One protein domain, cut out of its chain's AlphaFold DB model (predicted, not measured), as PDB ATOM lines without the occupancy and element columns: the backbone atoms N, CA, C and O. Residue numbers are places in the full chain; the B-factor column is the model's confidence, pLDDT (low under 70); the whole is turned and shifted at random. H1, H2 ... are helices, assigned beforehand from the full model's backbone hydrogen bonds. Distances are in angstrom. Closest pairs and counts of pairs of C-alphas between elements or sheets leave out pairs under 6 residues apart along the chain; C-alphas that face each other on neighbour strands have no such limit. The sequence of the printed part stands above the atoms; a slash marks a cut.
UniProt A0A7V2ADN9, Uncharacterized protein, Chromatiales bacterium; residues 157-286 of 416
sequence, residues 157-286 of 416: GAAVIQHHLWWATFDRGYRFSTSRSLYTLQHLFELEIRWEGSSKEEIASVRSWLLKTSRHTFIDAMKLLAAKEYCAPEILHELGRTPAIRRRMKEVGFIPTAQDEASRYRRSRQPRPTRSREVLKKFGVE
ATOM      1  N   GLY A 157     285.118 276.405 345.665       77.44
ATOM      2  CA  GLY A 157     284.655 276.652 347.030       77.44
ATOM      3  C   GLY A 157     283.285 276.031 347.353       77.44
ATOM      4  O   GLY A 157     283.020 275.711 348.517       77.44
ATOM      5  N   ALA A 158     282.410 275.824 346.361       78.94
ATOM      6  CA  ALA A 158     281.074 275.278 346.585       78.94
ATOM      7  C   ALA A 158     281.131 273.774 346.885       78.94
ATOM      8  O   ALA A 158     280.495 273.331 347.848       78.94
ATOM      9  N   ALA A 159     281.922 273.001 346.136       80.19
ATOM     10  CA  ALA A 159     282.125 271.576 346.398       80.19
ATOM     11  C   ALA A 159     282.745 271.326 347.780       80.19
ATOM     12  O   ALA A 159     282.282 270.451 348.520       80.19
ATOM     13  N   VAL A 160     283.733 272.135 348.179       82.56
ATOM     14  CA  VAL A 160     284.342 272.064 349.519       82.56
ATOM     15  C   VAL A 160     283.289 272.293 350.609       82.56
ATOM     16  O   VAL A 160     283.188 271.514 351.564       82.56
ATOM     17  N   ILE A 161     282.458 273.332 350.472       82.94
ATOM     18  CA  ILE A 161     281.393 273.635 351.440       82.94
ATOM     19  C   ILE A 161     280.390 272.478 351.526       82.94
ATOM     20  O   ILE A 161     280.016 272.056 352.625       82.94
ATOM     21  N   GLN A 162     279.961 271.944 350.383       82.19
ATOM     22  CA  GLN A 162     279.026 270.824 350.325       82.19
ATOM     23  C   GLN A 162     279.590 269.565 350.986       82.19
ATOM     24  O   GLN A 162     278.871 268.906 351.738       82.19
ATOM     25  N   HIS A 163     280.873 269.269 350.777       83.44
ATOM     26  CA  HIS A 163     281.555 268.135 351.393       83.44
ATOM     27  C   HIS A 163     281.555 268.232 352.926       83.44
ATOM     28  O   HIS A 163     281.162 267.292 353.623       83.44
ATOM     29  N   HIS A 164     281.909 269.396 353.482       80.75
ATOM     30  CA  HIS A 164     281.871 269.602 354.936       80.75
ATOM     31  C   HIS A 164     280.444 269.580 355.497       80.75
ATOM     32  O   HIS A 164     280.216 269.069 356.598       80.75
ATOM     33  N   LEU A 165     279.456 270.077 354.741       80.38
ATOM     34  CA  LEU A 165     278.041 269.961 355.107       80.38
ATOM     35  C   LEU A 165     277.565 268.504 355.102       80.38
ATOM     36  O   LEU A 165     276.792 268.123 355.982       80.38
ATOM     37  N   TRP A 166     278.029 267.685 354.157       82.00
ATOM     38  CA  TRP A 166     277.739 266.255 354.110       82.00
ATOM     39  C   TRP A 166     278.321 265.526 355.321       82.00
ATOM     40  O   TRP A 166     277.583 264.834 356.025       82.00
ATOM     41  N   TRP A 167     279.596 265.749 355.657       76.75
ATOM     42  CA  TRP A 167     280.220 265.157 356.849       76.75
ATOM     43  C   TRP A 167     279.550 265.578 358.155       76.75
ATOM     44  O   TRP A 167     279.395 264.755 359.062       76.75
ATOM     45  N   ALA A 168     279.053 266.816 358.236       73.81
ATOM     46  CA  ALA A 168     278.272 267.277 359.383       73.81
ATOM     47  C   ALA A 168     277.000 266.437 359.627       73.81
ATOM     48  O   ALA A 168     276.428 266.485 360.717       73.81
ATOM     49  N   THR A 169     276.546 265.648 358.644       70.38
ATOM     50  CA  THR A 169     275.378 264.764 358.787       70.38
ATOM     51  C   THR A 169     275.688 263.454 359.493       70.38
ATOM     52  O   THR A 169     274.811 262.901 360.160       70.38
ATOM     53  N   PHE A 170     276.929 262.978 359.384       67.75
ATOM     54  CA  PHE A 170     277.396 261.751 360.026       67.75
ATOM     55  C   PHE A 170     277.870 261.986 361.453       67.75
ATOM     56  O   PHE A 170     278.064 261.023 362.197       67.75
ATOM     57  N   ASP A 171     277.999 263.249 361.865       61.81
ATOM     58  CA  ASP A 171     278.292 263.603 363.243       61.81
ATOM     59  C   ASP A 171     277.098 263.242 364.144       61.81
ATOM     60  O   ASP A 171     276.169 264.021 364.378       61.81
ATOM     61  N   ARG A 172     277.105 262.002 364.648       51.97
ATOM     62  CA  ARG A 172     276.110 261.447 365.580       51.97
ATOM     63  C   ARG A 172     276.286 261.990 367.005       51.97
ATOM     64  O   ARG A 172     276.166 261.250 367.975       51.97
ATOM     65  N   GLY A 173     276.521 263.296 367.117       47.97
ATOM     66  CA  GLY A 173     276.217 264.143 368.263       47.97
ATOM     67  C   GLY A 173     276.696 263.649 369.627       47.97
ATOM     68  O   GLY A 173     275.916 263.099 370.408       47.97
ATOM     69  N   TYR A 174     277.913 264.033 370.013       44.69
ATOM     70  CA  TYR A 174     278.179 264.293 371.428       44.69
ATOM     71  C   TYR A 174     277.314 265.489 371.847       44.69
ATOM     72  O   TYR A 174     277.442 266.573 371.284       44.69
ATOM     73  N   ARG A 175     276.415 265.295 372.826       40.56
ATOM     74  CA  ARG A 175     275.328 266.217 373.250       40.56
ATOM     75  C   ARG A 175     275.732 267.667 373.595       40.56
ATOM     76  O   ARG A 175     274.857 268.455 373.938       40.56
ATOM     77  N   PHE A 176     277.010 268.030 373.500       37.34
ATOM     78  CA  PHE A 176     277.546 269.343 373.864       37.34
ATOM     79  C   PHE A 176     278.631 269.883 372.916       37.34
ATOM     80  O   PHE A 176     279.193 270.934 373.214       37.34
ATOM     81  N   SER A 177     278.931 269.216 371.793       44.97
ATOM     82  CA  SER A 177     279.929 269.700 370.829       44.97
ATOM     83  C   SER A 177     279.265 270.089 369.516       44.97
ATOM     84  O   SER A 177     278.593 269.270 368.894       44.97
ATOM     85  N   THR A 178     279.462 271.334 369.082       53.38
ATOM     86  CA  THR A 178     279.219 271.724 367.689       53.38
ATOM     87  C   THR A 178     280.116 270.867 366.793       53.38
ATOM     88  O   THR A 178     281.263 270.580 367.153       53.38
ATOM     89  N   SER A 179     279.572 270.408 365.666       65.00
ATOM     90  CA  SER A 179     280.249 269.481 364.762       65.00
ATOM     91  C   SER A 179     281.589 270.036 364.293       65.00
ATOM     92  O   SER A 179     281.666 271.205 363.911       65.00
ATOM     93  N   ARG A 180     282.639 269.202 364.289       69.75
ATOM     94  CA  ARG A 180     283.984 269.576 363.805       69.75
ATOM     95  C   ARG A 180     283.909 270.216 362.413       69.75
ATOM     96  O   ARG A 180     284.502 271.265 362.196       69.75
ATOM     97  N   SER A 181     283.063 269.658 361.549       73.31
ATOM     98  CA  SER A 181     282.795 270.144 360.193       73.31
ATOM     99  C   SER A 181     282.078 271.506 360.129       73.31
ATOM    100  O   SER A 181     282.220 272.240 359.162       73.31
ATOM    101  N   LEU A 182     281.305 271.897 361.153       75.50
ATOM    102  CA  LEU A 182     280.690 273.234 361.195       75.50
ATOM    103  C   LEU A 182     281.695 274.310 361.617       75.50
ATOM    104  O   LEU A 182     281.610 275.442 361.146       75.50
ATOM    105  N   TYR A 183     282.655 273.962 362.477       78.25
ATOM    106  CA  TYR A 183     283.762 274.859 362.804       78.25
ATOM    107  C   TYR A 183     284.687 275.069 361.606       78.25
ATOM    108  O   TYR A 183     285.061 276.207 361.338       78.25
ATOM    109  N   THR A 184     285.019 274.013 360.855       79.44
ATOM    110  CA  THR A 184     285.807 274.155 359.617       79.44
ATOM    111  C   THR A 184     285.079 275.036 358.604       79.44
ATOM    112  O   THR A 184     285.674 275.988 358.107       79.44
ATOM    113  N   LEU A 185     283.771 274.827 358.400       82.06
ATOM    114  CA  LEU A 185     282.943 275.692 357.550       82.06
ATOM    115  C   LEU A 185     282.952 277.155 357.985       82.06
ATOM    116  O   LEU A 185     283.072 278.043 357.146       82.06
ATOM    117  N   GLN A 186     282.852 277.430 359.287       82.56
ATOM    118  CA  GLN A 186     282.928 278.804 359.777       82.56
ATOM    119  C   GLN A 186     284.245 279.476 359.373       82.56
ATOM    120  O   GLN A 186     284.232 280.644 358.985       82.56
ATOM    121  N   HIS A 187     285.360 278.752 359.437       80.50
ATOM    122  CA  HIS A 187     286.666 279.291 359.072       80.50
ATOM    123  C   HIS A 187     286.835 279.470 357.563       80.50
ATOM    124  O   HIS A 187     287.364 280.495 357.146       80.50
ATOM    125  N   LEU A 188     286.299 278.560 356.744       82.94
ATOM    126  CA  LEU A 188     286.239 278.758 355.290       82.94
ATOM    127  C   LEU A 188     285.502 280.060 354.941       82.94
ATOM    128  O   LEU A 188     285.988 280.868 354.153       82.94
ATOM    129  N   PHE A 189     284.376 280.330 355.608       81.69
ATOM    130  CA  PHE A 189     283.634 281.577 355.420       81.69
ATOM    131  C   PHE A 189     284.368 282.824 355.948       81.69
ATOM    132  O   PHE A 189     284.166 283.935 355.442       81.69
ATOM    133  N   GLU A 190     285.196 282.682 356.984       81.81
ATOM    134  CA  GLU A 190     286.076 283.752 357.473       81.81
ATOM    135  C   GLU A 190     287.182 284.100 356.464       81.81
ATOM    136  O   GLU A 190     287.546 285.270 356.391       81.81
ATOM    137  N   LEU A 191     287.624 283.143 355.642       76.81
ATOM    138  CA  LEU A 191     288.596 283.326 354.552       76.81
ATOM    139  C   LEU A 191     287.973 283.810 353.233       76.81
ATOM    140  O   LEU A 191     288.590 283.722 352.181       76.81
ATOM    141  N   GLU A 192     286.745 284.323 353.291       74.00
ATOM    142  CA  GLU A 192     286.016 284.861 352.136       74.00
ATOM    143  C   GLU A 192     285.641 283.846 351.048       74.00
ATOM    144  O   GLU A 192     285.102 284.245 350.024       74.00
ATOM    145  N   ILE A 193     285.768 282.540 351.303       75.50
ATOM    146  CA  ILE A 193     285.219 281.508 350.414       75.50
ATOM    147  C   ILE A 193     283.690 281.589 350.506       75.50
ATOM    148  O   ILE A 193     283.104 281.399 351.579       75.50
ATOM    149  N   ARG A 194     283.034 281.964 349.405       77.94
ATOM    150  CA  ARG A 194     281.583 282.172 349.324       77.94
ATOM    151  C   ARG A 194     280.906 281.049 348.557       77.94
ATOM    152  O   ARG A 194     281.473 280.465 347.642       77.94
ATOM    153  N   TRP A 195     279.652 280.784 348.915       76.06
ATOM    154  CA  TRP A 195     278.794 279.901 348.132       76.06
ATOM    155  C   TRP A 195     277.987 280.734 347.130       76.06
ATOM    156  O   TRP A 195     276.933 281.272 347.484       76.06
ATOM    157  N   GLU A 196     278.517 280.889 345.913       67.19
ATOM    158  CA  GLU A 196     277.987 281.818 344.898       67.19
ATOM    159  C   GLU A 196     277.130 281.139 343.818       67.19
ATOM    160  O   GLU A 196     276.189 281.750 343.314       67.19
ATOM    161  N   GLY A 197     277.363 279.856 343.522       65.38
ATOM    162  CA  GLY A 197     276.554 279.100 342.568       65.38
ATOM    163  C   GLY A 197     276.691 277.593 342.761       65.38
ATOM    164  O   GLY A 197     277.793 277.091 342.917       65.38
ATOM    165  N   SER A 198     275.559 276.888 342.759       73.25
ATOM    166  CA  SER A 198     275.484 275.422 342.775       73.25
ATOM    167  C   SER A 198     274.356 274.945 341.880       73.25
ATOM    168  O   SER A 198     273.352 275.649 341.699       73.25
ATOM    169  N   SER A 199     274.486 273.729 341.355       74.44
ATOM    170  CA  SER A 199     273.407 273.100 340.599       74.44
ATOM    171  C   SER A 199     272.173 272.862 341.487       74.44
ATOM    172  O   SER A 199     272.234 272.766 342.718       74.44
ATOM    173  N   LYS A 200     270.989 272.760 340.869       74.56
ATOM    174  CA  LYS A 200     269.740 272.480 341.609       74.56
ATOM    175  C   LYS A 200     269.770 271.117 342.313       74.56
ATOM    176  O   LYS A 200     269.076 270.935 343.318       74.56
ATOM    177  N   GLU A 201     270.550 270.181 341.780       75.31
ATOM    178  CA  GLU A 201     270.730 268.819 342.283       75.31
ATOM    179  C   GLU A 201     271.616 268.801 343.527       75.31
ATOM    180  O   GLU A 201     271.211 268.252 344.549       75.31
ATOM    181  N   GLU A 202     272.736 269.519 343.514       76.44
ATOM    182  CA  GLU A 202     273.582 269.740 344.696       76.44
ATOM    183  C   GLU A 202     272.787 270.342 345.862       76.44
ATOM    184  O   GLU A 202     272.817 269.848 346.994       76.44
ATOM    185  N   ILE A 203     271.962 271.357 345.583       78.38
ATOM    186  CA  ILE A 203     271.077 271.965 346.587       78.38
ATOM    187  C   ILE A 203     270.017 270.954 347.068       78.38
ATOM    188  O   ILE A 203     269.567 271.006 348.217       78.38
ATOM    189  N   ALA A 204     269.577 270.015 346.223       80.75
ATOM    190  CA  ALA A 204     268.688 268.923 346.631       80.75
ATOM    191  C   ALA A 204     269.372 267.937 347.580       80.75
ATOM    192  O   ALA A 204     268.792 267.589 348.615       80.75
ATOM    193  N   SER A 205     270.610 267.559 347.273       81.00
ATOM    194  CA  SER A 205     271.446 266.707 348.112       81.00
ATOM    195  C   SER A 205     271.672 267.343 349.481       81.00
ATOM    196  O   SER A 205     271.327 266.736 350.497       81.00
ATOM    197  N   VAL A 206     272.072 268.620 349.525       82.06
ATOM    198  CA  VAL A 206     272.254 269.372 350.780       82.06
ATOM    199  C   VAL A 206     270.961 269.426 351.602       82.06
ATOM    200  O   VAL A 206     270.987 269.240 352.819       82.06
ATOM    201  N   ARG A 207     269.792 269.614 350.972       84.00
ATOM    202  CA  ARG A 207     268.499 269.565 351.685       84.00
ATOM    203  C   ARG A 207     268.241 268.197 352.315       84.00
ATOM    204  O   ARG A 207     267.807 268.132 353.465       84.00
ATOM    205  N   SER A 208     268.486 267.119 351.573       82.75
ATOM    206  CA  SER A 208     268.316 265.743 352.058       82.75
ATOM    207  C   SER A 208     269.229 265.460 353.253       82.75
ATOM    208  O   SER A 208     268.787 264.941 354.280       82.75
ATOM    209  N   TRP A 209     270.484 265.887 353.152       82.69
ATOM    210  CA  TRP A 209     271.495 265.814 354.201       82.69
ATOM    211  C   TRP A 209     271.067 266.568 355.463       82.69
ATOM    212  O   TRP A 209     270.977 265.969 356.538       82.69
ATOM    213  N   LEU A 210     270.677 267.841 355.337       81.31
ATOM    214  CA  LEU A 210     270.213 268.665 356.457       81.31
ATOM    215  C   LEU A 210     269.037 268.029 357.215       81.31
ATOM    216  O   LEU A 210     268.990 268.096 358.445       81.31
ATOM    217  N   LEU A 211     268.109 267.366 356.522       82.06
ATOM    218  CA  LEU A 211     266.972 266.690 357.161       82.06
ATOM    219  C   LEU A 211     267.379 265.492 358.032       82.06
ATOM    220  O   LEU A 211     266.689 265.207 359.014       82.06
ATOM    221  N   LYS A 212     268.492 264.820 357.714       81.50
ATOM    222  CA  LYS A 212     269.015 263.670 358.473       81.50
ATOM    223  C   LYS A 212     269.806 264.080 359.723       81.50
ATOM    224  O   LYS A 212     270.057 263.244 360.586       81.50
ATOM    225  N   THR A 213     270.168 265.358 359.851       77.56
ATOM    226  CA  THR A 213     271.014 265.856 360.948       77.56
ATOM    227  C   THR A 213     270.297 265.990 362.300       77.56
ATOM    228  O   THR A 213     269.061 266.051 362.409       77.56
ATOM    229  N   SER A 214     271.106 266.066 363.364       77.75
ATOM    230  CA  SER A 214     270.639 266.312 364.732       77.75
ATOM    231  C   SER A 214     269.953 267.684 364.865       77.75
ATOM    232  O   SER A 214     270.238 268.619 364.118       77.75
ATOM    233  N   ARG A 215     269.055 267.845 365.851       77.56
ATOM    234  CA  ARG A 215     268.328 269.117 366.062       77.56
ATOM    235  C   ARG A 215     269.264 270.305 366.314       77.56
ATOM    236  O   ARG A 215     268.974 271.402 365.850       77.56
ATOM    237  N   HIS A 216     270.351 270.095 367.055       74.75
ATOM    238  CA  HIS A 216     271.301 271.153 367.407       74.75
ATOM    239  C   HIS A 216     272.198 271.509 366.218       74.75
ATOM    240  O   HIS A 216     272.255 272.677 365.840       74.75
ATOM    241  N   THR A 217     272.783 270.498 365.566       75.50
ATOM    242  CA  THR A 217     273.607 270.659 364.356       75.50
ATOM    243  C   THR A 217     272.834 271.366 363.248       75.50
ATOM    244  O   THR A 217     273.360 272.285 362.631       75.50
ATOM    245  N   PHE A 218     271.556 271.022 363.051       80.81
ATOM    246  CA  PHE A 218     270.693 271.703 362.085       80.81
ATOM    247  C   PHE A 218     270.561 273.200 362.386       80.81
ATOM    248  O   PHE A 218     270.710 274.027 361.493       80.81
ATOM    249  N   ILE A 219     270.288 273.579 363.640       78.25
ATOM    250  CA  ILE A 219     270.145 274.994 364.015       78.25
ATOM    251  C   ILE A 219     271.455 275.750 363.776       78.25
ATOM    252  O   ILE A 219     271.418 276.874 363.273       78.25
ATOM    253  N   ASP A 220     272.586 275.164 364.157       77.06
ATOM    254  CA  ASP A 220     273.888 275.817 364.051       77.06
ATOM    255  C   ASP A 220     274.335 275.938 362.590       77.06
ATOM    256  O   ASP A 220     274.726 277.030 362.181       77.06
ATOM    257  N   ALA A 221     274.142 274.897 361.773       80.75
ATOM    258  CA  ALA A 221     274.360 274.944 360.327       80.75
ATOM    259  C   ALA A 221     273.511 276.038 359.661       80.75
ATOM    260  O   ALA A 221     274.019 276.881 358.927       80.75
ATOM    261  N   MET A 222     272.215 276.093 359.979       80.31
ATOM    262  CA  MET A 222     271.293 277.078 359.408       80.31
ATOM    263  C   MET A 222     271.619 278.515 359.830       80.31
ATOM    264  O   MET A 222     271.472 279.448 359.040       80.31
ATOM    265  N   LYS A 223     272.066 278.718 361.074       80.19
ATOM    266  CA  LYS A 223     272.559 280.024 361.530       80.19
ATOM    267  C   LYS A 223     273.860 280.405 360.840       80.19
ATOM    268  O   LYS A 223     274.016 281.583 360.546       80.19
ATOM    269  N   LEU A 224     274.764 279.449 360.625       79.31
ATOM    270  CA  LEU A 224     276.051 279.679 359.978       79.31
ATOM    271  C   LEU A 224     275.859 280.106 358.520       79.31
ATOM    272  O   LEU A 224     276.363 281.154 358.137       79.31
ATOM    273  N   LEU A 225     275.039 279.375 357.761       78.94
ATOM    274  CA  LEU A 225     274.721 279.699 356.363       78.94
ATOM    275  C   LEU A 225     274.037 281.066 356.213       78.94
ATOM    276  O   LEU A 225     274.228 281.768 355.226       78.94
ATOM    277  N   ALA A 226     273.238 281.477 357.201       74.69
ATOM    278  CA  ALA A 226     272.580 282.782 357.187       74.69
ATOM    279  C   ALA A 226     273.382 283.911 357.850       74.69
ATOM    280  O   ALA A 226     272.974 285.084 357.792       74.69
ATOM    281  N   ALA A 227     274.488 283.580 358.517       70.06
ATOM    282  CA  ALA A 227     275.384 284.564 359.093       70.06
ATOM    283  C   ALA A 227     276.121 285.279 357.957       70.06
ATOM    284  O   ALA A 227     276.597 284.640 357.031       70.06
ATOM    285  N   LYS A 228     276.210 286.616 358.037       64.56
ATOM    286  CA  LYS A 228     276.918 287.466 357.055       64.56
ATOM    287  C   LYS A 228     276.498 287.174 355.591       64.56
ATOM    288  O   LYS A 228     275.431 286.605 355.360       64.56
ATOM    289  N   GLU A 229     277.228 287.695 354.611       66.88
ATOM    290  CA  GLU A 229     276.991 287.494 353.167       66.88
ATOM    291  C   GLU A 229     277.789 286.277 352.669       66.88
ATOM    292  O   GLU A 229     278.545 286.362 351.714       66.88
ATOM    293  N   TYR A 230     277.695 285.153 353.393       69.75
ATOM    294  CA  TYR A 230     278.469 283.934 353.124       69.75
ATOM    295  C   TYR A 230     277.897 283.072 351.993       69.75
ATOM    296  O   TYR A 230     278.650 282.425 351.268       69.75
ATOM    297  N   CYS A 231     276.577 283.089 351.827       74.25
ATOM    298  CA  CYS A 231     275.877 282.393 350.756       74.25
ATOM    299  C   CYS A 231     275.059 283.396 349.948       74.25
ATOM    300  O   CYS A 231     274.441 284.298 350.531       74.25
ATOM    301  N   ALA A 232     275.005 283.195 348.632       75.62
ATOM    302  CA  ALA A 232     274.118 283.952 347.764       75.62
ATOM    303  C   ALA A 232     272.656 283.816 348.251       75.62
ATOM    304  O   ALA A 232     272.225 282.722 348.658       75.62
ATOM    305  N   PRO A 233     271.873 284.909 348.265       69.62
ATOM    306  CA  PRO A 233     270.498 284.889 348.761       69.62
ATOM    307  C   PRO A 233     269.597 283.920 347.978       69.62
ATOM    308  O   PRO A 233     268.640 283.386 348.541       69.62
ATOM    309  N   GLU A 234     269.928 283.628 346.722       76.00
ATOM    310  CA  GLU A 234     269.253 282.663 345.853       76.00
ATOM    311  C   GLU A 234     269.378 281.234 346.396       76.00
ATOM    312  O   GLU A 234     268.383 280.509 346.483       76.00
ATOM    313  N   ILE A 235     270.578 280.845 346.840       78.06
ATOM    314  CA  ILE A 235     270.836 279.518 347.414       78.06
ATOM    315  C   ILE A 235     270.085 279.369 348.737       78.06
ATOM    316  O   ILE A 235     269.420 278.358 348.975       78.06
ATOM    317  N   LEU A 236     270.121 280.398 349.590       75.94
ATOM    318  CA  LEU A 236     269.374 280.394 350.850       75.94
ATOM    319  C   LEU A 236     267.863 280.293 350.605       75.94
ATOM    320  O   LEU A 236     267.171 279.539 351.297       75.94
ATOM    321  N   HIS A 237     267.341 280.999 349.601       76.25
ATOM    322  CA  HIS A 237     265.938 280.906 349.221       76.25
ATOM    323  C   HIS A 237     265.562 279.487 348.763       76.25
ATOM    324  O   HIS A 237     264.567 278.932 349.236       76.25
ATOM    325  N   GLU A 238     266.370 278.859 347.906       77.69
ATOM    326  CA  GLU A 238     266.113 277.501 347.409       77.69
ATOM    327  C   GLU A 238     266.241 276.426 348.505       77.69
ATOM    328  O   GLU A 238     265.391 275.530 348.601       77.69
ATOM    329  N   LEU A 239     267.202 276.561 349.425       78.19
ATOM    330  CA  LEU A 239     267.304 275.706 350.614       78.19
ATOM    331  C   LEU A 239     266.038 275.801 351.488       78.19
ATOM    332  O   LEU A 239     265.503 274.784 351.940       78.19
ATOM    333  N   GLY A 240     265.518 277.017 351.692       73.44
ATOM    334  CA  GLY A 240     264.325 277.297 352.499       73.44
ATOM    335  C   GLY A 240     262.978 277.033 351.808       73.44
ATOM    336  O   GLY A 240     261.930 277.018 352.469       73.44
ATOM    337  N   ARG A 241     262.962 276.806 350.489       77.25
ATOM    338  CA  ARG A 241     261.735 276.654 349.686       77.25
ATOM    339  C   ARG A 241     260.954 275.381 350.008       77.25
ATOM    340  O   ARG A 241     259.725 275.363 349.939       77.25
ATOM    341  N   THR A 242     261.649 274.307 350.373       80.38
ATOM    342  CA  THR A 242     261.045 272.967 350.432       80.38
ATOM    343  C   THR A 242     260.145 272.786 351.667       80.38
ATOM    344  O   THR A 242     260.580 273.075 352.787       80.38
ATOM    345  N   PRO A 243     258.923 272.223 351.527       75.25
ATOM    346  CA  PRO A 243     258.009 272.005 352.654       75.25
ATOM    347  C   PRO A 243     258.603 271.166 353.795       75.25
ATOM    348  O   PRO A 243     258.315 271.423 354.964       75.25
ATOM    349  N   ALA A 244     259.456 270.186 353.479       80.94
ATOM    350  CA  ALA A 244     260.127 269.342 354.468       80.94
ATOM    351  C   ALA A 244     261.092 270.137 355.365       80.94
ATOM    352  O   ALA A 244     260.997 270.045 356.589       80.94
ATOM    353  N   ILE A 245     261.941 270.983 354.772       82.25
ATOM    354  CA  ILE A 245     262.849 271.884 355.501       82.25
ATOM    355  C   ILE A 245     262.036 272.851 356.375       82.25
ATOM    356  O   ILE A 245     262.339 273.018 357.553       82.25
ATOM    357  N   ARG A 246     260.940 273.424 355.850       78.81
ATOM    358  CA  ARG A 246     260.060 274.326 356.620       78.81
ATOM    359  C   ARG A 246     259.382 273.634 357.804       78.81
ATOM    360  O   ARG A 246     259.228 274.253 358.856       78.81
ATOM    361  N   ARG A 247     258.977 272.365 357.661       80.25
ATOM    362  CA  ARG A 247     258.474 271.558 358.788       80.25
ATOM    363  C   ARG A 247     259.565 271.354 359.832       80.25
ATOM    364  O   ARG A 247     259.341 271.673 360.996       80.25
ATOM    365  N   ARG A 248     260.766 270.955 359.405       78.88
ATOM    366  CA  ARG A 248     261.911 270.760 360.301       78.88
ATOM    367  C   ARG A 248     262.283 272.038 361.055       78.88
ATOM    368  O   ARG A 248     262.456 271.997 362.266       78.88
ATOM    369  N   MET A 249     262.321 273.186 360.376       80.81
ATOM    370  CA  MET A 249     262.564 274.497 360.990       80.81
ATOM    371  C   MET A 249     261.528 274.855 362.068       80.81
ATOM    372  O   MET A 249     261.884 275.479 363.068       80.81
ATOM    373  N   LYS A 250     260.256 274.472 361.888       80.50
ATOM    374  CA  LYS A 250     259.212 274.647 362.911       80.50
ATOM    375  C   LYS A 250     259.416 273.695 364.090       80.50
ATOM    376  O   LYS A 250     259.336 274.134 365.230       80.50
ATOM    377  N   GLU A 251     259.729 272.425 363.830       78.50
ATOM    378  CA  GLU A 251     259.982 271.412 364.870       78.50
ATOM    379  C   GLU A 251     261.143 271.787 365.796       78.50
ATOM    380  O   GLU A 251     261.065 271.589 367.006       78.50
ATOM    381  N   VAL A 252     262.227 272.331 365.236       72.25
ATOM    382  CA  VAL A 252     263.406 272.746 366.012       72.25
ATOM    383  C   VAL A 252     263.250 274.138 366.646       72.25
ATOM    384  O   VAL A 252     264.147 274.595 367.350       72.25
ATOM    385  N   GLY A 253     262.130 274.829 366.402       67.31
ATOM    386  CA  GLY A 253     261.864 276.172 366.930       67.31
ATOM    387  C   GLY A 253     262.674 277.293 366.266       67.31
ATOM    388  O   GLY A 253     262.804 278.378 366.838       67.31
ATOM    389  N   PHE A 254     263.227 277.048 365.073       69.69
ATOM    390  CA  PHE A 254     263.915 278.060 364.265       69.69
ATOM    391  C   PHE A 254     262.917 279.059 363.667       69.69
ATOM    392  O   PHE A 254     263.143 280.265 363.735       69.69
ATOM    393  N   ILE A 255     261.778 278.561 363.170       67.25
ATOM    394  CA  ILE A 255     260.597 279.377 362.863       67.25
ATOM    395  C   ILE A 255     259.722 279.418 364.124       67.25
ATOM    396  O   ILE A 255     259.243 278.361 364.545       67.25
ATOM    397  N   PRO A 256     259.496 280.596 364.736       60.22
ATOM    398  CA  PRO A 256     258.598 280.723 365.878       60.22
ATOM    399  C   PRO A 256     257.193 280.213 365.539       60.22
ATOM    400  O   PRO A 256     256.645 280.534 364.485       60.22
ATOM    401  N   THR A 257     256.581 279.436 366.433       60.53
ATOM    402  CA  THR A 257     255.162 279.089 366.283       60.53
ATOM    403  C   THR A 257     254.277 280.275 366.680       60.53
ATOM    404  O   THR A 257     254.684 281.143 367.455       60.53
ATOM    405  N   ALA A 258     253.025 280.307 366.211       58.53
ATOM    406  CA  ALA A 258     252.074 281.369 366.565       58.53
ATOM    407  C   ALA A 258     251.857 281.505 368.092       58.53
ATOM    408  O   ALA A 258     251.630 282.605 368.600       58.53
ATOM    409  N   GLN A 259     251.977 280.404 368.845       57.47
ATOM    410  CA  GLN A 259     251.913 280.408 370.310       57.47
ATOM    411  C   GLN A 259     253.176 281.004 370.955       57.47
ATOM    412  O   GLN A 259     253.069 281.752 371.937       57.47
ATOM    413  N   ASP A 260     254.357 280.736 370.391       55.81
ATOM    414  CA  ASP A 260     255.626 281.321 370.841       55.81
ATOM    415  C   ASP A 260     255.672 282.824 370.581       55.81
ATOM    416  O   ASP A 260     256.096 283.595 371.445       55.81
ATOM    417  N   GLU A 261     255.184 283.264 369.420       56.06
ATOM    418  CA  GLU A 261     255.073 284.683 369.094       56.06
ATOM    419  C   GLU A 261     254.092 285.394 370.025       56.06
ATOM    420  O   GLU A 261     254.452 286.408 370.623       56.06
ATOM    421  N   ALA A 262     252.894 284.839 370.245       54.44
ATOM    422  CA  ALA A 262     251.911 285.399 371.175       54.44
ATOM    423  C   ALA A 262     252.442 285.482 372.618       54.44
ATOM    424  O   ALA A 262     252.117 286.411 373.366       54.44
ATOM    425  N   SER A 263     253.282 284.530 373.026       56.62
ATOM    426  CA  SER A 263     253.947 284.528 374.334       56.62
ATOM    427  C   SER A 263     255.089 285.550 374.406       56.62
ATOM    428  O   SER A 263     255.223 286.251 375.414       56.62
ATOM    429  N   ARG A 264     255.883 285.706 373.336       56.22
ATOM    430  CA  ARG A 264     256.939 286.731 373.229       56.22
ATOM    431  C   ARG A 264     256.360 288.144 373.202       56.22
ATOM    432  O   ARG A 264     256.871 289.002 373.921       56.22
ATOM    433  N   TYR A 265     255.281 288.380 372.459       55.62
ATOM    434  CA  TYR A 265     254.560 289.659 372.437       55.62
ATOM    435  C   TYR A 265     253.910 289.973 373.789       55.62
ATOM    436  O   TYR A 265     253.950 291.115 374.242       55.62
ATOM    437  N   ARG A 266     253.384 288.967 374.504       54.84
ATOM    438  CA  ARG A 266     252.884 289.170 375.876       54.84
ATOM    439  C   ARG A 266     253.992 289.562 376.856       54.84
ATOM    440  O   ARG A 266     253.750 290.374 377.746       54.84
ATOM    441  N   ARG A 267     255.205 289.017 376.703       53.16
ATOM    442  CA  ARG A 267     256.361 289.335 377.565       53.16
ATOM    443  C   ARG A 267     257.099 290.619 377.171       53.16
ATOM    444  O   ARG A 267     257.706 291.247 378.035       53.16
ATOM    445  N   SER A 268     257.063 291.024 375.901       47.69
ATOM    446  CA  SER A 268     257.789 292.190 375.383       47.69
ATOM    447  C   SER A 268     256.826 293.211 374.767       47.69
ATOM    448  O   SER A 268     256.190 292.961 373.753       47.69
ATOM    449  N   ARG A 269     256.721 294.401 375.382       42.22
ATOM    450  CA  ARG A 269     255.838 295.508 374.938       42.22
ATOM    451  C   ARG A 269     256.171 296.073 373.547       42.22
ATOM    452  O   ARG A 269     255.416 296.896 373.045       42.22
ATOM    453  N   GLN A 270     257.286 295.661 372.953       42.91
ATOM    454  CA  GLN A 270     257.682 295.981 371.587       42.91
ATOM    455  C   GLN A 270     258.343 294.742 370.972       42.91
ATOM    456  O   GLN A 270     259.176 294.123 371.647       42.91
ATOM    457  N   PRO A 271     258.028 294.387 369.714       44.78
ATOM    458  CA  PRO A 271     258.789 293.383 368.989       44.78
ATOM    459  C   PRO A 271     260.212 293.908 368.792       44.78
ATOM    460  O   PRO A 271     260.442 294.828 368.012       44.78
ATOM    461  N   ARG A 272     261.180 293.342 369.516       40.16
ATOM    462  CA  ARG A 272     262.589 293.550 369.180       40.16
ATOM    463  C   ARG A 272     262.880 292.768 367.892       40.16
ATOM    464  O   ARG A 272     262.462 291.606 367.814       40.16
ATOM    465  N   PRO A 273     263.573 293.345 366.898       47.16
ATOM    466  CA  PRO A 273     264.180 292.542 365.850       47.16
ATOM    467  C   PRO A 273     265.193 291.620 366.537       47.16
ATOM    468  O   PRO A 273     266.155 292.074 367.153       47.16
ATOM    469  N   THR A 274     264.910 290.320 366.572       55.88
ATOM    470  CA  THR A 274     265.891 289.328 367.014       55.88
ATOM    471  C   THR A 274     266.730 288.943 365.802       55.88
ATOM    472  O   THR A 274     266.179 288.841 364.709       55.88
ATOM    473  N   ARG A 275     268.036 288.672 365.980       59.16
ATOM    474  CA  ARG A 275     268.922 288.159 364.906       59.16
ATOM    475  C   ARG A 275     268.292 286.993 364.128       59.16
ATOM    476  O   ARG A 275     268.493 286.856 362.932       59.16
ATOM    477  N   SER A 276     267.461 286.188 364.791       60.44
ATOM    478  CA  SER A 276     266.680 285.112 364.172       60.44
ATOM    479  C   SER A 276     265.712 285.585 363.073       60.44
ATOM    480  O   SER A 276     265.517 284.856 362.113       60.44
ATOM    481  N   ARG A 277     265.113 286.780 363.180       63.97
ATOM    482  CA  ARG A 277     264.169 287.324 362.176       63.97
ATOM    483  C   ARG A 277     264.890 287.780 360.914       63.97
ATOM    484  O   ARG A 277     264.414 287.535 359.813       63.97
ATOM    485  N   GLU A 278     266.052 288.408 361.076       64.56
ATOM    486  CA  GLU A 278     266.926 288.792 359.958       64.56
ATOM    487  C   GLU A 278     267.398 287.553 359.191       64.56
ATOM    488  O   GLU A 278     267.339 287.523 357.966       64.56
ATOM    489  N   VAL A 279     267.770 286.500 359.922       69.31
ATOM    490  CA  VAL A 279     268.125 285.194 359.361       69.31
ATOM    491  C   VAL A 279     266.953 284.566 358.594       69.31
ATOM    492  O   VAL A 279     267.130 284.145 357.458       69.31
ATOM    493  N   LEU A 280     265.740 284.545 359.160       70.25
ATOM    494  CA  LEU A 280     264.554 283.983 358.493       70.25
ATOM    495  C   LEU A 280     264.167 284.733 357.214       70.25
ATOM    496  O   LEU A 280     263.758 284.104 356.237       70.25
ATOM    497  N   LYS A 281     264.345 286.060 357.197       72.88
ATOM    498  CA  LYS A 281     264.107 286.884 356.007       72.88
ATOM    499  C   LYS A 281     265.005 286.461 354.839       72.88
ATOM    500  O   LYS A 281     264.528 286.420 353.710       72.88
ATOM    501  N   LYS A 282     266.266 286.093 355.105       71.38
ATOM    502  CA  LYS A 282     267.197 285.596 354.073       71.38
ATOM    503  C   LYS A 282     266.764 284.259 353.458       71.38
ATOM    504  O   LYS A 282     267.041 284.016 352.296       71.38
ATOM    505  N   PHE A 283     266.029 283.425 354.196       65.12
ATOM    506  CA  PHE A 283     265.472 282.158 353.693       65.12
ATOM    507  C   PHE A 283     264.127 282.315 352.952       65.12
ATOM    508  O   PHE A 283     263.439 281.321 352.712       65.12
ATOM    509  N   GLY A 284     263.688 283.544 352.641       60.47
ATOM    510  CA  GLY A 284     262.401 283.782 351.973       60.47
ATOM    511  C   GLY A 284     261.179 283.423 352.826       60.47
ATOM    512  O   GLY A 284     260.108 283.113 352.298       60.47
ATOM    513  N   VAL A 285     261.327 283.401 354.155       63.41
ATOM    514  CA  VAL A 285     260.217 283.166 355.083       63.41
ATOM    515  C   VAL A 285     259.663 284.519 355.521       63.41
ATOM    516  O   VAL A 285     260.174 285.142 356.449       63.41
ATOM    517  N   GLU A 286     258.610 284.987 354.849       56.28
ATOM    518  CA  GLU A 286     257.850 286.146 355.318       56.28
ATOM    519  C   GLU A 286     257.068 285.787 356.588       56.28
ATOM    520  O   GLU A 286     256.273 284.843 356.616       56.28
TER     521      GLU A 286
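Overview. This is residues 157 to 286 of the 416 residues of an uncharacterized protein of Chromatiales bacterium (UniProt A0A7V2ADN9). Four helices lie roughly side by side as a small bundle, H1 and H3 running one way and H2 and H4 the other; H5 and H6 pack on H3, and H8 on the end of H4. H7 lies away from these at one end of the longest axis, where residues 265 to 270 stick out. The printed part has 130 residues with eight named helices, H1 to H8 in order, and no named strand; the class is all helix. It is compact, with a radius of gyration of the C-alphas of 15.0 A, and spans 45 by 32 by 28 A.

Arrangement. Start at H1, residues 157 to 170, and go on to H2, residues 180 to 190: they touch as a helical hairpin, opposite ways at a shallow tilt of 23 degrees, with the C-alphas of His 164 and Ser 181 closest at 5.4 A. Next look at H3, residues 200 to 212, which touches H1 the same way at a shallow tilt of 24 degrees; the closest C-alphas, of Thr 169 and Trp 209, are 6.1 A apart. H4, residues 215 to 226, only just touches H2, with 3 pairs of C-alphas within 8 A, through its residues 220 to 224 alone; Leu 182 and Ala 221 have the closest C-alphas, at 6.6 A. H5, residues 233 to 241, touches residues 203 to 207 of H3 at a steep tilt of 54 degrees, closest at the C-alphas of Arg 207 and Leu 239, 6.3 A. H6, residues 243 to 251, touches residues 207 to 211 of H3, closest at the C-alphas of Leu 211 and Ile 245, 6.8 A. H7, residues 258 to 267, touches no helix. H8, residues 275 to 282, only just touches residues 223 to 226 of H4, with 3 pairs of C-alphas within 8 A, closest at Ala 226 and Val 279, 5.5 A. Every O i to N i+4 pair is within hydrogen-bond range in H2 to H8, and 8 of 10 are in H1.

Along the chain. Find C-alpha 157 at (284.655, 276.652, 347.030); from there H1 runs 21.1 A to C-alpha 170. H3 measures 19.0 A and H4 16.8 A from first to last C-alpha. H8 ends at C-alpha 282, (267.197, 285.596, 354.073).

Size, cuts and confidence. The C-alphas of Ala 159 and Arg 269 are the two farthest apart, at 45.6 A. The printed part has no cut, and no link is long. Mean pLDDT of the printed part is 70.5; look for values under 70 at, among others, residues 170 to 180 and 253 to 279.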